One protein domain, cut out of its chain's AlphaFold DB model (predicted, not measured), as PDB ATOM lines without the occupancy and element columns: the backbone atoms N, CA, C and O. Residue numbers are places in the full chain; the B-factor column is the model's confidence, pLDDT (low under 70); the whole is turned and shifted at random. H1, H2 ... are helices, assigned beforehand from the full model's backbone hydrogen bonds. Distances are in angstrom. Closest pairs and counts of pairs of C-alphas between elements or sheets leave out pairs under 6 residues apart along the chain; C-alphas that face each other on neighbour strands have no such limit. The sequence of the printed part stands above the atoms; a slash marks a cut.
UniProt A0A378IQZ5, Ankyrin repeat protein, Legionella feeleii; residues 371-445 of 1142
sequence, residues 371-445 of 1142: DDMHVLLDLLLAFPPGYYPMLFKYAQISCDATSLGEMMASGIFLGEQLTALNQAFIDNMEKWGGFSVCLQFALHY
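AT A GLANCE: This is residues 371 to 445 of the 1142 residues of the protein "Ankyrin repeat protein" of Legionella feeleii (UniProt A0A378IQZ5). What shape is this? A compact, rounded cluster: H2 and H4 pack side by side, H3 lies opposite H4, H1 stands at one end and H5 with H6 at the other. What makes it? The 75 printed residues include six named helices, H1 to H6 in order, and no named strand: all helix. Radius of gyration of the C-alphas is 11.3 A, spans 30 by 26 by 22 A.

IN THESE COORDINATES: Where are the helices? H1 is 373 to 382, from C-alpha (198.488, 267.604, 153.911); H2 385 to 394; H3 401 to 410; H4 415 to 427; H5 429 to 432; H6 434 to 444, to C-alpha (190.501, 281.993, 163.036). Which is longest? H4, 18.5 A from first to last C-alpha.

HOW THE PARTS SIT: How do H2 and H4 meet? They touch, closest C-alphas Pro 389 and Ala 424, 4.2 A, the same way at a shallow tilt of 25 degrees. Which backbones are complete? Every O i to N i+4 pair is within hydrogen-bond range in H1, H3, H4 and H6; H2 has 4 of 6.

THE WHOLE: How large? C-alphas 382 and 436, farthest apart, span 30.1 A. Any cut? None; no link is long, no printed residue under pLDDT 70.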
ATOM      1  N   ASP A 371     198.898 261.094 156.361       85.69
ATOM      2  CA  ASP A 371     199.875 261.762 157.223       85.69
ATOM      3  C   ASP A 371     200.488 263.027 156.596       85.69
ATOM      4  O   ASP A 371     201.179 263.769 157.292       85.69
ATOM      5  N   ASP A 372     200.185 263.303 155.324       83.12
ATOM      6  CA  ASP A 372     200.623 264.481 154.572       83.12
ATOM      7  C   ASP A 372     199.422 265.329 154.113       83.12
ATOM      8  O   ASP A 372     198.445 264.824 153.552       83.12
ATOM      9  N   MET A 373     199.511 266.643 154.325       83.00
ATOM     10  CA  MET A 373     198.488 267.604 153.911       83.00
ATOM     11  C   MET A 373     198.322 267.698 152.391       83.00
ATOM     12  O   MET A 373     197.195 267.885 151.935       83.00
ATOM     13  N   HIS A 374     199.386 267.514 151.606       79.81
ATOM     14  CA  HIS A 374     199.304 267.519 150.137       79.81
ATOM     15  C   HIS A 374     198.490 266.326 149.641       79.81
ATOM     16  O   HIS A 374     197.657 266.451 148.752       79.81
ATOM     17  N   VAL A 375     198.646 265.176 150.299       82.56
ATOM     18  CA  VAL A 375     197.870 263.970 150.000       82.56
ATOM     19  C   VAL A 375     196.388 264.170 150.318       82.56
ATOM     20  O   VAL A 375     195.526 263.725 149.555       82.56
ATOM     21  N   LEU A 376     196.071 264.840 151.434       87.19
ATOM     22  CA  LEU A 376     194.692 265.202 151.761       87.19
ATOM     23  C   LEU A 376     194.115 266.177 150.730       87.19
ATOM     24  O   LEU A 376     192.976 265.994 150.306       87.19
ATOM     25  N   LEU A 377     194.891 267.180 150.315       83.94
ATOM     26  CA  LEU A 377     194.485 268.139 149.291       83.94
ATOM     27  C   LEU A 377     194.201 267.442 147.955       83.94
ATOM     28  O   LEU A 377     193.104 267.604 147.423       83.94
ATOM     29  N   ASP A 378     195.119 266.610 147.465       80.12
ATOM     30  CA  ASP A 378     194.941 265.828 146.236       80.12
ATOM     31  C   ASP A 378     193.657 264.994 146.280       80.12
ATOM     32  O   ASP A 378     192.906 264.916 145.306       80.12
ATOM     33  N   LEU A 379     193.377 264.377 147.431       85.38
ATOM     34  CA  LEU A 379     192.150 263.617 147.645       85.38
ATOM     35  C   LEU A 379     190.908 264.507 147.621       85.38
ATOM     36  O   LEU A 379     189.923 264.117 146.998       85.38
ATOM     37  N   LEU A 380     190.931 265.673 148.269       86.94
ATOM     38  CA  LEU A 380     189.803 266.607 148.280       86.94
ATOM     39  C   LEU A 380     189.527 267.180 146.883       86.94
ATOM     40  O   LEU A 380     188.365 267.282 146.496       86.94
ATOM     41  N   LEU A 381     190.564 267.495 146.104       80.25
ATOM     42  CA  LEU A 381     190.420 267.995 144.734       80.25
ATOM     43  C   LEU A 381     189.936 266.908 143.770       80.25
ATOM     44  O   LEU A 381     189.126 267.181 142.886       80.25
ATOM     45  N   ALA A 382     190.402 265.670 143.950       78.81
ATOM     46  CA  ALA A 382     189.977 264.552 143.119       78.81
ATOM     47  C   ALA A 382     188.578 264.039 143.496       78.81
ATOM     48  O   ALA A 382     187.839 263.577 142.627       78.81
ATOM     49  N   PHE A 383     188.193 264.065 144.772       83.88
ATOM     50  CA  PHE A 383     186.917 263.511 145.215       83.88
ATOM     51  C   PHE A 383     185.723 264.408 144.879       83.88
ATOM     52  O   PHE A 383     185.784 265.623 145.059       83.88
ATOM     53  N   PRO A 384     184.577 263.803 144.505       83.50
ATOM     54  CA  PRO A 384     183.308 264.512 144.524       83.50
ATOM     55  C   PRO A 384     183.049 265.122 145.916       83.50
ATOM     56  O   PRO A 384     183.260 264.420 146.913       83.50
ATOM     57  N   PRO A 385     182.523 266.359 146.018       86.19
ATOM     58  CA  PRO A 385     182.275 267.026 147.302       86.19
ATOM     59  C   PRO A 385     181.457 266.180 148.289       86.19
ATOM     60  O   PRO A 385     181.763 266.102 149.480       86.19
ATOM     61  N   GLY A 386     180.466 265.438 147.783       85.62
ATOM     62  CA  GLY A 386     179.637 264.534 148.586       85.62
ATOM     63  C   GLY A 386     180.400 263.403 149.295       85.62
ATOM     64  O   GLY A 386     179.830 262.747 150.165       85.62
ATOM     65  N   TYR A 387     181.670 263.146 148.958       89.75
ATOM     66  CA  TYR A 387     182.483 262.100 149.596       89.75
ATOM     67  C   TYR A 387     183.265 262.614 150.806       89.75
ATOM     68  O   TYR A 387     183.720 261.799 151.613       89.75
ATOM     69  N   TYR A 388     183.388 263.934 150.985       92.19
ATOM     70  CA  TYR A 388     184.163 264.518 152.082       92.19
ATOM     71  C   TYR A 388     183.696 264.037 153.468       92.19
ATOM     72  O   TYR A 388     184.554 263.630 154.257       92.19
ATOM     73  N   PRO A 389     182.382 263.946 153.781       91.19
ATOM     74  CA  PRO A 389     181.941 263.421 155.074       91.19
ATOM     75  C   PRO A 389     182.419 261.989 155.338       91.19
ATOM     76  O   PRO A 389     182.824 261.675 156.458       91.19
ATOM     77  N   MET A 390     182.416 261.123 154.316       90.56
ATOM     78  CA  MET A 390     182.909 259.745 154.431       90.56
ATOM     79  C   MET A 390     184.432 259.690 154.568       90.56
ATOM     80  O   MET A 390     184.925 258.893 155.367       90.56
ATOM     81  N   LEU A 391     185.162 260.537 153.834       91.50
ATOM     82  CA  LEU A 391     186.618 260.652 153.926       91.50
ATOM     83  C   LEU A 391     187.041 260.956 155.368       91.50
ATOM     84  O   LEU A 391     187.746 260.150 155.971       91.50
ATOM     85  N   PHE A 392     186.528 262.035 155.967       90.06
ATOM     86  CA  PHE A 392     186.865 262.404 157.351       90.06
ATOM     87  C   PHE A 392     186.351 261.395 158.390       90.06
ATOM     88  O   PHE A 392     186.960 261.192 159.450       90.06
ATOM     89  N   LYS A 393     185.248 260.701 158.090       90.50
ATOM     90  CA  LYS A 393     184.681 259.692 158.988       90.50
ATOM     91  C   LYS A 393     185.483 258.397 159.035       90.50
ATOM     92  O   LYS A 393     185.612 257.831 160.123       90.50
ATOM     93  N   TYR A 394     186.008 257.921 157.911       92.06
ATOM     94  CA  TYR A 394     186.616 256.589 157.830       92.06
ATOM     95  C   TYR A 394     188.138 256.601 157.692       92.06
ATOM     96  O   TYR A 394     188.771 255.715 158.260       92.06
ATOM     97  N   ALA A 395     188.725 257.591 157.014       90.81
ATOM     98  CA  ALA A 395     190.174 257.655 156.845       90.81
ATOM     99  C   ALA A 395     190.895 257.990 158.158       90.81
ATOM    100  O   ALA A 395     190.365 258.670 159.047       90.81
ATOM    101  N   GLN A 396     192.129 257.504 158.269       88.81
ATOM    102  CA  GLN A 396     193.029 257.814 159.373       88.81
ATOM    103  C   GLN A 396     193.834 259.059 159.004       88.81
ATOM    104  O   GLN A 396     194.849 258.963 158.320       88.81
ATOM    105  N   ILE A 397     193.348 260.225 159.428       87.12
ATOM    106  CA  ILE A 397     193.948 261.525 159.116       87.12
ATOM    107  C   ILE A 397     194.714 262.002 160.347       87.12
ATOM    108  O   ILE A 397     194.108 262.244 161.390       87.12
ATOM    109  N   SER A 398     196.036 262.113 160.235       82.12
ATOM    110  CA  SER A 398     196.916 262.618 161.302       82.12
ATOM    111  C   SER A 398     197.505 263.995 160.998       82.12
ATOM    112  O   SER A 398     198.422 264.434 161.687       82.12
ATOM    113  N   CYS A 399     197.015 264.655 159.952       77.38
ATOM    114  CA  CYS A 399     197.514 265.950 159.518       77.38
ATOM    115  C   CYS A 399     197.041 267.090 160.439       77.38
ATOM    116  O   CYS A 399     195.992 266.981 161.078       77.38
ATOM    117  N   ASP A 400     197.801 268.188 160.493       73.19
ATOM    118  CA  ASP A 400     197.426 269.370 161.275       73.19
ATOM    119  C   ASP A 400     196.198 270.069 160.668       73.19
ATOM    120  O   ASP A 400     196.143 270.346 159.469       73.19
ATOM    121  N   ALA A 401     195.218 270.393 161.514       74.94
ATOM    122  CA  ALA A 401     194.040 271.152 161.115       74.94
ATOM    123  C   ALA A 401     194.414 272.557 160.616       74.94
ATOM    124  O   ALA A 401     193.703 273.099 159.772       74.94
ATOM    125  N   THR A 402     195.522 273.133 161.098       80.75
ATOM    126  CA  THR A 402     195.977 274.486 160.736       80.75
ATOM    127  C   THR A 402     196.086 274.661 159.221       80.75
ATOM    128  O   THR A 402     195.415 275.518 158.650       80.75
ATOM    129  N   SER A 403     196.826 273.776 158.549       78.81
ATOM    130  CA  SER A 403     197.027 273.837 157.097       78.81
ATOM    131  C   SER A 403     195.724 273.664 156.312       78.81
ATOM    132  O   SER A 403     195.532 274.298 155.280       78.81
ATOM    133  N   LEU A 404     194.784 272.847 156.806       83.75
ATOM    134  CA  LEU A 404     193.458 272.728 156.190       83.75
ATOM    135  C   LEU A 404     192.673 274.040 156.291       83.75
ATOM    136  O   LEU A 404     192.043 274.452 155.320       83.75
ATOM    137  N   GLY A 405     192.750 274.716 157.437       84.62
ATOM    138  CA  GLY A 405     192.146 276.031 157.633       84.62
ATOM    139  C   GLY A 405     192.736 277.105 156.728       84.62
ATOM    140  O   GLY A 405     191.981 277.866 156.123       84.62
ATOM    141  N   GLU A 406     194.061 277.126 156.566       83.44
ATOM    142  CA  GLU A 406     194.747 278.030 155.634       83.44
ATOM    143  C   GLU A 406     194.278 277.797 154.195       83.44
ATOM    144  O   GLU A 406     193.909 278.749 153.509       83.44
ATOM    145  N   MET A 407     194.178 276.534 153.761       81.75
ATOM    146  CA  MET A 407     193.667 276.211 152.427       81.75
ATOM    147  C   MET A 407     192.210 276.651 152.242       81.75
ATOM    148  O   MET A 407     191.871 277.254 151.224       81.75
ATOM    149  N   MET A 408     191.351 276.421 153.238       85.06
ATOM    150  CA  MET A 408     189.957 276.884 153.209       85.06
ATOM    151  C   MET A 408     189.850 278.413 153.140       85.06
ATOM    152  O   MET A 408     189.012 278.925 152.401       85.06
ATOM    153  N   ALA A 409     190.704 279.139 153.866       81.69
ATOM    154  CA  ALA A 409     190.733 280.602 153.856       81.69
ATOM    155  C   ALA A 409     191.342 281.188 152.572       81.69
ATOM    156  O   ALA A 409     190.958 282.281 152.158       81.69
ATOM    157  N   SER A 410     192.280 280.474 151.943       75.75
ATOM    158  CA  SER A 410     193.017 280.941 150.759       75.75
ATOM    159  C   SER A 410     192.186 280.993 149.472       75.75
ATOM    160  O   SER A 410     192.608 281.622 148.510       75.75
ATOM    161  N   GLY A 411     191.011 280.354 149.440       73.44
ATOM    162  CA  GLY A 411     190.183 280.255 148.233       73.44
ATOM    163  C   GLY A 411     190.471 279.026 147.362       73.44
ATOM    164  O   GLY A 411     189.914 278.919 146.273       73.44
ATOM    165  N   ILE A 412     191.279 278.071 147.844       79.94
ATOM    166  CA  ILE A 412     191.522 276.779 147.170       79.94
ATOM    167  C   ILE A 412     190.237 275.953 147.027       79.94
ATOM    168  O   ILE A 412     190.102 275.209 146.061       79.94
ATOM    169  N   PHE A 413     189.284 276.062 147.955       82.50
ATOM    170  CA  PHE A 413     187.990 275.376 147.868       82.50
ATOM    171  C   PHE A 413     186.877 276.393 147.610       82.50
ATOM    172  O   PHE A 413     186.740 277.365 148.354       82.50
ATOM    173  N   LEU A 414     186.057 276.158 146.581       74.38
ATOM    174  CA  LEU A 414     185.010 277.086 146.143       74.38
ATOM    175  C   LEU A 414     183.644 276.406 146.029       74.38
ATOM    176  O   LEU A 414     183.546 275.200 145.811       74.38
ATOM    177  N   GLY A 415     182.580 277.207 146.150       77.25
ATOM    178  CA  GLY A 415     181.202 276.775 145.915       77.25
ATOM    179  C   GLY A 415     180.840 275.494 146.673       77.25
ATOM    180  O   GLY A 415     181.027 275.406 147.885       77.25
ATOM    181  N   GLU A 416     180.358 274.491 145.938       79.56
ATOM    182  CA  GLU A 416     179.926 273.203 146.493       79.56
ATOM    183  C   GLU A 416     181.038 272.476 147.269       79.56
ATOM    184  O   GLU A 416     180.747 271.846 148.285       79.56
ATOM    185  N   GLN A 417     182.308 272.597 146.857       83.12
ATOM    186  CA  GLN A 417     183.427 271.970 147.570       83.12
ATOM    187  C   GLN A 417     183.581 272.545 148.978       83.12
ATOM    188  O   GLN A 417     183.636 271.787 149.945       83.12
ATOM    189  N   LEU A 418     183.611 273.875 149.111       86.25
ATOM    190  CA  LEU A 418     183.753 274.521 150.417       86.25
ATOM    191  C   LEU A 418     182.544 274.232 151.311       86.25
ATOM    192  O   LEU A 418     182.714 273.896 152.483       86.25
ATOM    193  N   THR A 419     181.329 274.287 150.755       87.38
ATOM    194  CA  THR A 419     180.104 273.955 151.493       87.38
ATOM    195  C   THR A 419     180.114 272.501 151.973       87.38
ATOM    196  O   THR A 419     179.832 272.235 153.144       87.38
ATOM    197  N   ALA A 420     180.490 271.548 151.113       88.62
ATOM    198  CA  ALA A 420     180.587 270.142 151.492       88.62
ATOM    199  C   ALA A 420     181.698 269.894 152.522       88.62
ATOM    200  O   ALA A 420     181.523 269.073 153.420       88.62
ATOM    201  N   LEU A 421     182.816 270.619 152.430       90.44
ATOM    202  CA  LEU A 421     183.921 270.533 153.383       90.44
ATOM    203  C   LEU A 421     183.496 271.062 154.760       90.44
ATOM    204  O   LEU A 421     183.715 270.391 155.768       90.44
ATOM    205  N   ASN A 422     182.804 272.204 154.795       91.31
ATOM    206  CA  ASN A 422     182.192 272.759 156.004       91.31
ATOM    207  C   ASN A 422     181.207 271.769 156.640       91.31
ATOM    208  O   ASN A 422     181.264 271.524 157.847       91.31
ATOM    209  N   GLN A 423     180.338 271.152 155.834       91.12
ATOM    210  CA  GLN A 423     179.405 270.137 156.318       91.12
ATOM    211  C   GLN A 423     180.136 268.898 156.851       91.12
ATOM    212  O   GLN A 423     179.792 268.382 157.912       91.12
ATOM    213  N   ALA A 424     181.188 268.448 156.168       90.88
ATOM    214  CA  ALA A 424     181.974 267.300 156.592       90.88
ATOM    215  C   ALA A 424     182.713 267.540 157.920       90.88
ATOM    216  O   ALA A 424     182.823 266.613 158.730       90.88
ATOM    217  N   PHE A 425     183.170 268.774 158.165       89.12
ATOM    218  CA  PHE A 425     183.702 269.212 159.458       89.12
ATOM    219  C   PHE A 425     182.654 269.092 160.566       89.12
ATOM    220  O   PHE A 425     182.946 268.543 161.627       89.12
ATOM    221  N   ILE A 426     181.425 269.548 160.308       89.69
ATOM    222  CA  ILE A 426     180.312 269.473 161.265       89.69
ATOM    223  C   ILE A 426     179.945 268.018 161.570       89.69
ATOM    224  O   ILE A 426     179.859 267.634 162.738       89.69
ATOM    225  N   ASP A 427     179.784 267.191 160.536       90.31
ATOM    226  CA  ASP A 427     179.401 265.779 160.667       90.31
ATOM    227  C   ASP A 427     180.435 264.957 161.455       90.31
ATOM    228  O   ASP A 427     180.102 263.930 162.053       90.31
ATOM    229  N   ASN A 428     181.692 265.411 161.468       90.12
ATOM    230  CA  ASN A 428     182.814 264.761 162.143       90.12
ATOM    231  C   ASN A 428     183.390 265.593 163.304       90.12
ATOM    232  O   ASN A 428     184.497 265.311 163.759       90.12
ATOM    233  N   MET A 429     182.649 266.579 163.816       89.31
ATOM    234  CA  MET A 429     183.107 267.571 164.802       89.31
ATOM    235  C   MET A 429     183.771 266.961 166.048       89.31
ATOM    236  O   MET A 429     184.770 267.483 166.536       89.31
ATOM    237  N   GLU A 430     183.273 265.825 166.541       88.06
ATOM    238  CA  GLU A 430     183.858 265.127 167.699       88.06
ATOM    239  C   GLU A 430     185.295 264.644 167.444       88.06
ATOM    240  O   GLU A 430     186.131 264.685 168.346       88.06
ATOM    241  N   LYS A 431     185.629 264.238 166.209       83.81
ATOM    242  CA  LYS A 431     187.009 263.871 165.848       83.81
ATOM    243  C   LYS A 431     187.950 265.075 165.847       83.81
ATOM    244  O   LYS A 431     189.142 264.905 166.079       83.81
ATOM    245  N   TRP A 432     187.415 266.269 165.609       82.00
ATOM    246  CA  TRP A 432     188.162 267.524 165.513       82.00
ATOM    247  C   TRP A 432     188.233 268.292 166.841       82.00
ATOM    248  O   TRP A 432     188.568 269.472 166.858       82.00
ATOM    249  N   GLY A 433     187.923 267.645 167.970       82.56
ATOM    250  CA  GLY A 433     187.995 268.272 169.296       82.56
ATOM    251  C   GLY A 433     186.711 268.979 169.740       82.56
ATOM    252  O   GLY A 433     186.727 269.710 170.731       82.56
ATOM    253  N   GLY A 434     185.592 268.749 169.048       87.62
ATOM    254  CA  GLY A 434     184.265 269.203 169.458       87.62
ATOM    255  C   GLY A 434     183.939 270.647 169.066       87.62
ATOM    256  O   GLY A 434     184.652 271.301 168.302       87.62
ATOM    257  N   PHE A 435     182.823 271.151 169.601       88.81
ATOM    258  CA  PHE A 435     182.244 272.445 169.220       88.81
ATOM    259  C   PHE A 435     183.200 273.629 169.426       88.81
ATOM    260  O   PHE A 435     183.309 274.485 168.554       88.81
ATOM    261  N   SER A 436     183.905 273.671 170.562       86.44
ATOM    262  CA  SER A 436     184.805 274.779 170.913       86.44
ATOM    263  C   SER A 436     185.955 274.930 169.915       86.44
ATOM    264  O   SER A 436     186.172 276.019 169.383       86.44
ATOM    265  N   VAL A 437     186.636 273.822 169.602       87.62
ATOM    266  CA  VAL A 437     187.760 273.806 168.654       87.62
ATOM    267  C   VAL A 437     187.280 274.158 167.250       87.62
ATOM    268  O   VAL A 437     187.893 274.996 166.596       87.62
ATOM    269  N   CYS A 438     186.142 273.611 166.815       89.44
ATOM    270  CA  CYS A 438     185.577 273.924 165.501       89.44
ATOM    271  C   CYS A 438     185.139 275.392 165.377       89.44
ATOM    272  O   CYS A 438     185.338 276.001 164.327       89.44
ATOM    273  N   LEU A 439     184.579 275.988 166.436       89.75
ATOM    274  CA  LEU A 439     184.208 277.404 166.435       89.75
ATOM    275  C   LEU A 439     185.442 278.307 166.389       89.75
ATOM    276  O   LEU A 439     185.472 279.247 165.599       89.75
ATOM    277  N   GLN A 440     186.470 278.018 167.190       87.75
ATOM    278  CA  GLN A 440     187.726 278.773 167.146       87.75
ATOM    279  C   GLN A 440     188.421 278.632 165.791       87.75
ATOM    280  O   GLN A 440     188.876 279.633 165.247       87.75
ATOM    281  N   PHE A 441     188.433 277.428 165.216       89.88
ATOM    282  CA  PHE A 441     188.921 277.174 163.863       89.88
ATOM    283  C   PHE A 441     188.180 278.044 162.837       89.88
ATOM    284  O   PHE A 441     188.807 278.808 162.104       89.88
ATOM    285  N   ALA A 442     186.845 278.016 162.843       90.69
ATOM    286  CA  ALA A 442     186.034 278.799 161.915       90.69
ATOM    287  C   ALA A 442     186.278 280.315 162.055       90.69
ATOM    288  O   ALA A 442     186.397 281.018 161.055       90.69
ATOM    289  N   LEU A 443     186.401 280.814 163.289       88.56
ATOM    290  CA  LEU A 443     186.692 282.223 163.571       88.56
ATOM    291  C   LEU A 443     188.123 282.622 163.192       88.56
ATOM    292  O   LEU A 443     188.351 283.755 162.773       88.56
ATOM    293  N   HIS A 444     189.099 281.732 163.366       88.62
ATOM    294  CA  HIS A 444     190.501 281.993 163.036       88.62
ATOM    295  C   HIS A 444     190.704 282.144 161.531       88.62
ATOM    296  O   HIS A 444     191.360 283.085 161.092       88.62
ATOM    297  N   TYR A 445     190.066 281.271 160.755       87.00
ATOM    298  CA  TYR A 445     190.160 281.253 159.297       87.00
ATOM    299  C   TYR A 445     189.066 282.078 158.600       87.00
ATOM    300  O   TYR A 445     188.896 281.964 157.392       87.00
TER     301      TYR A 445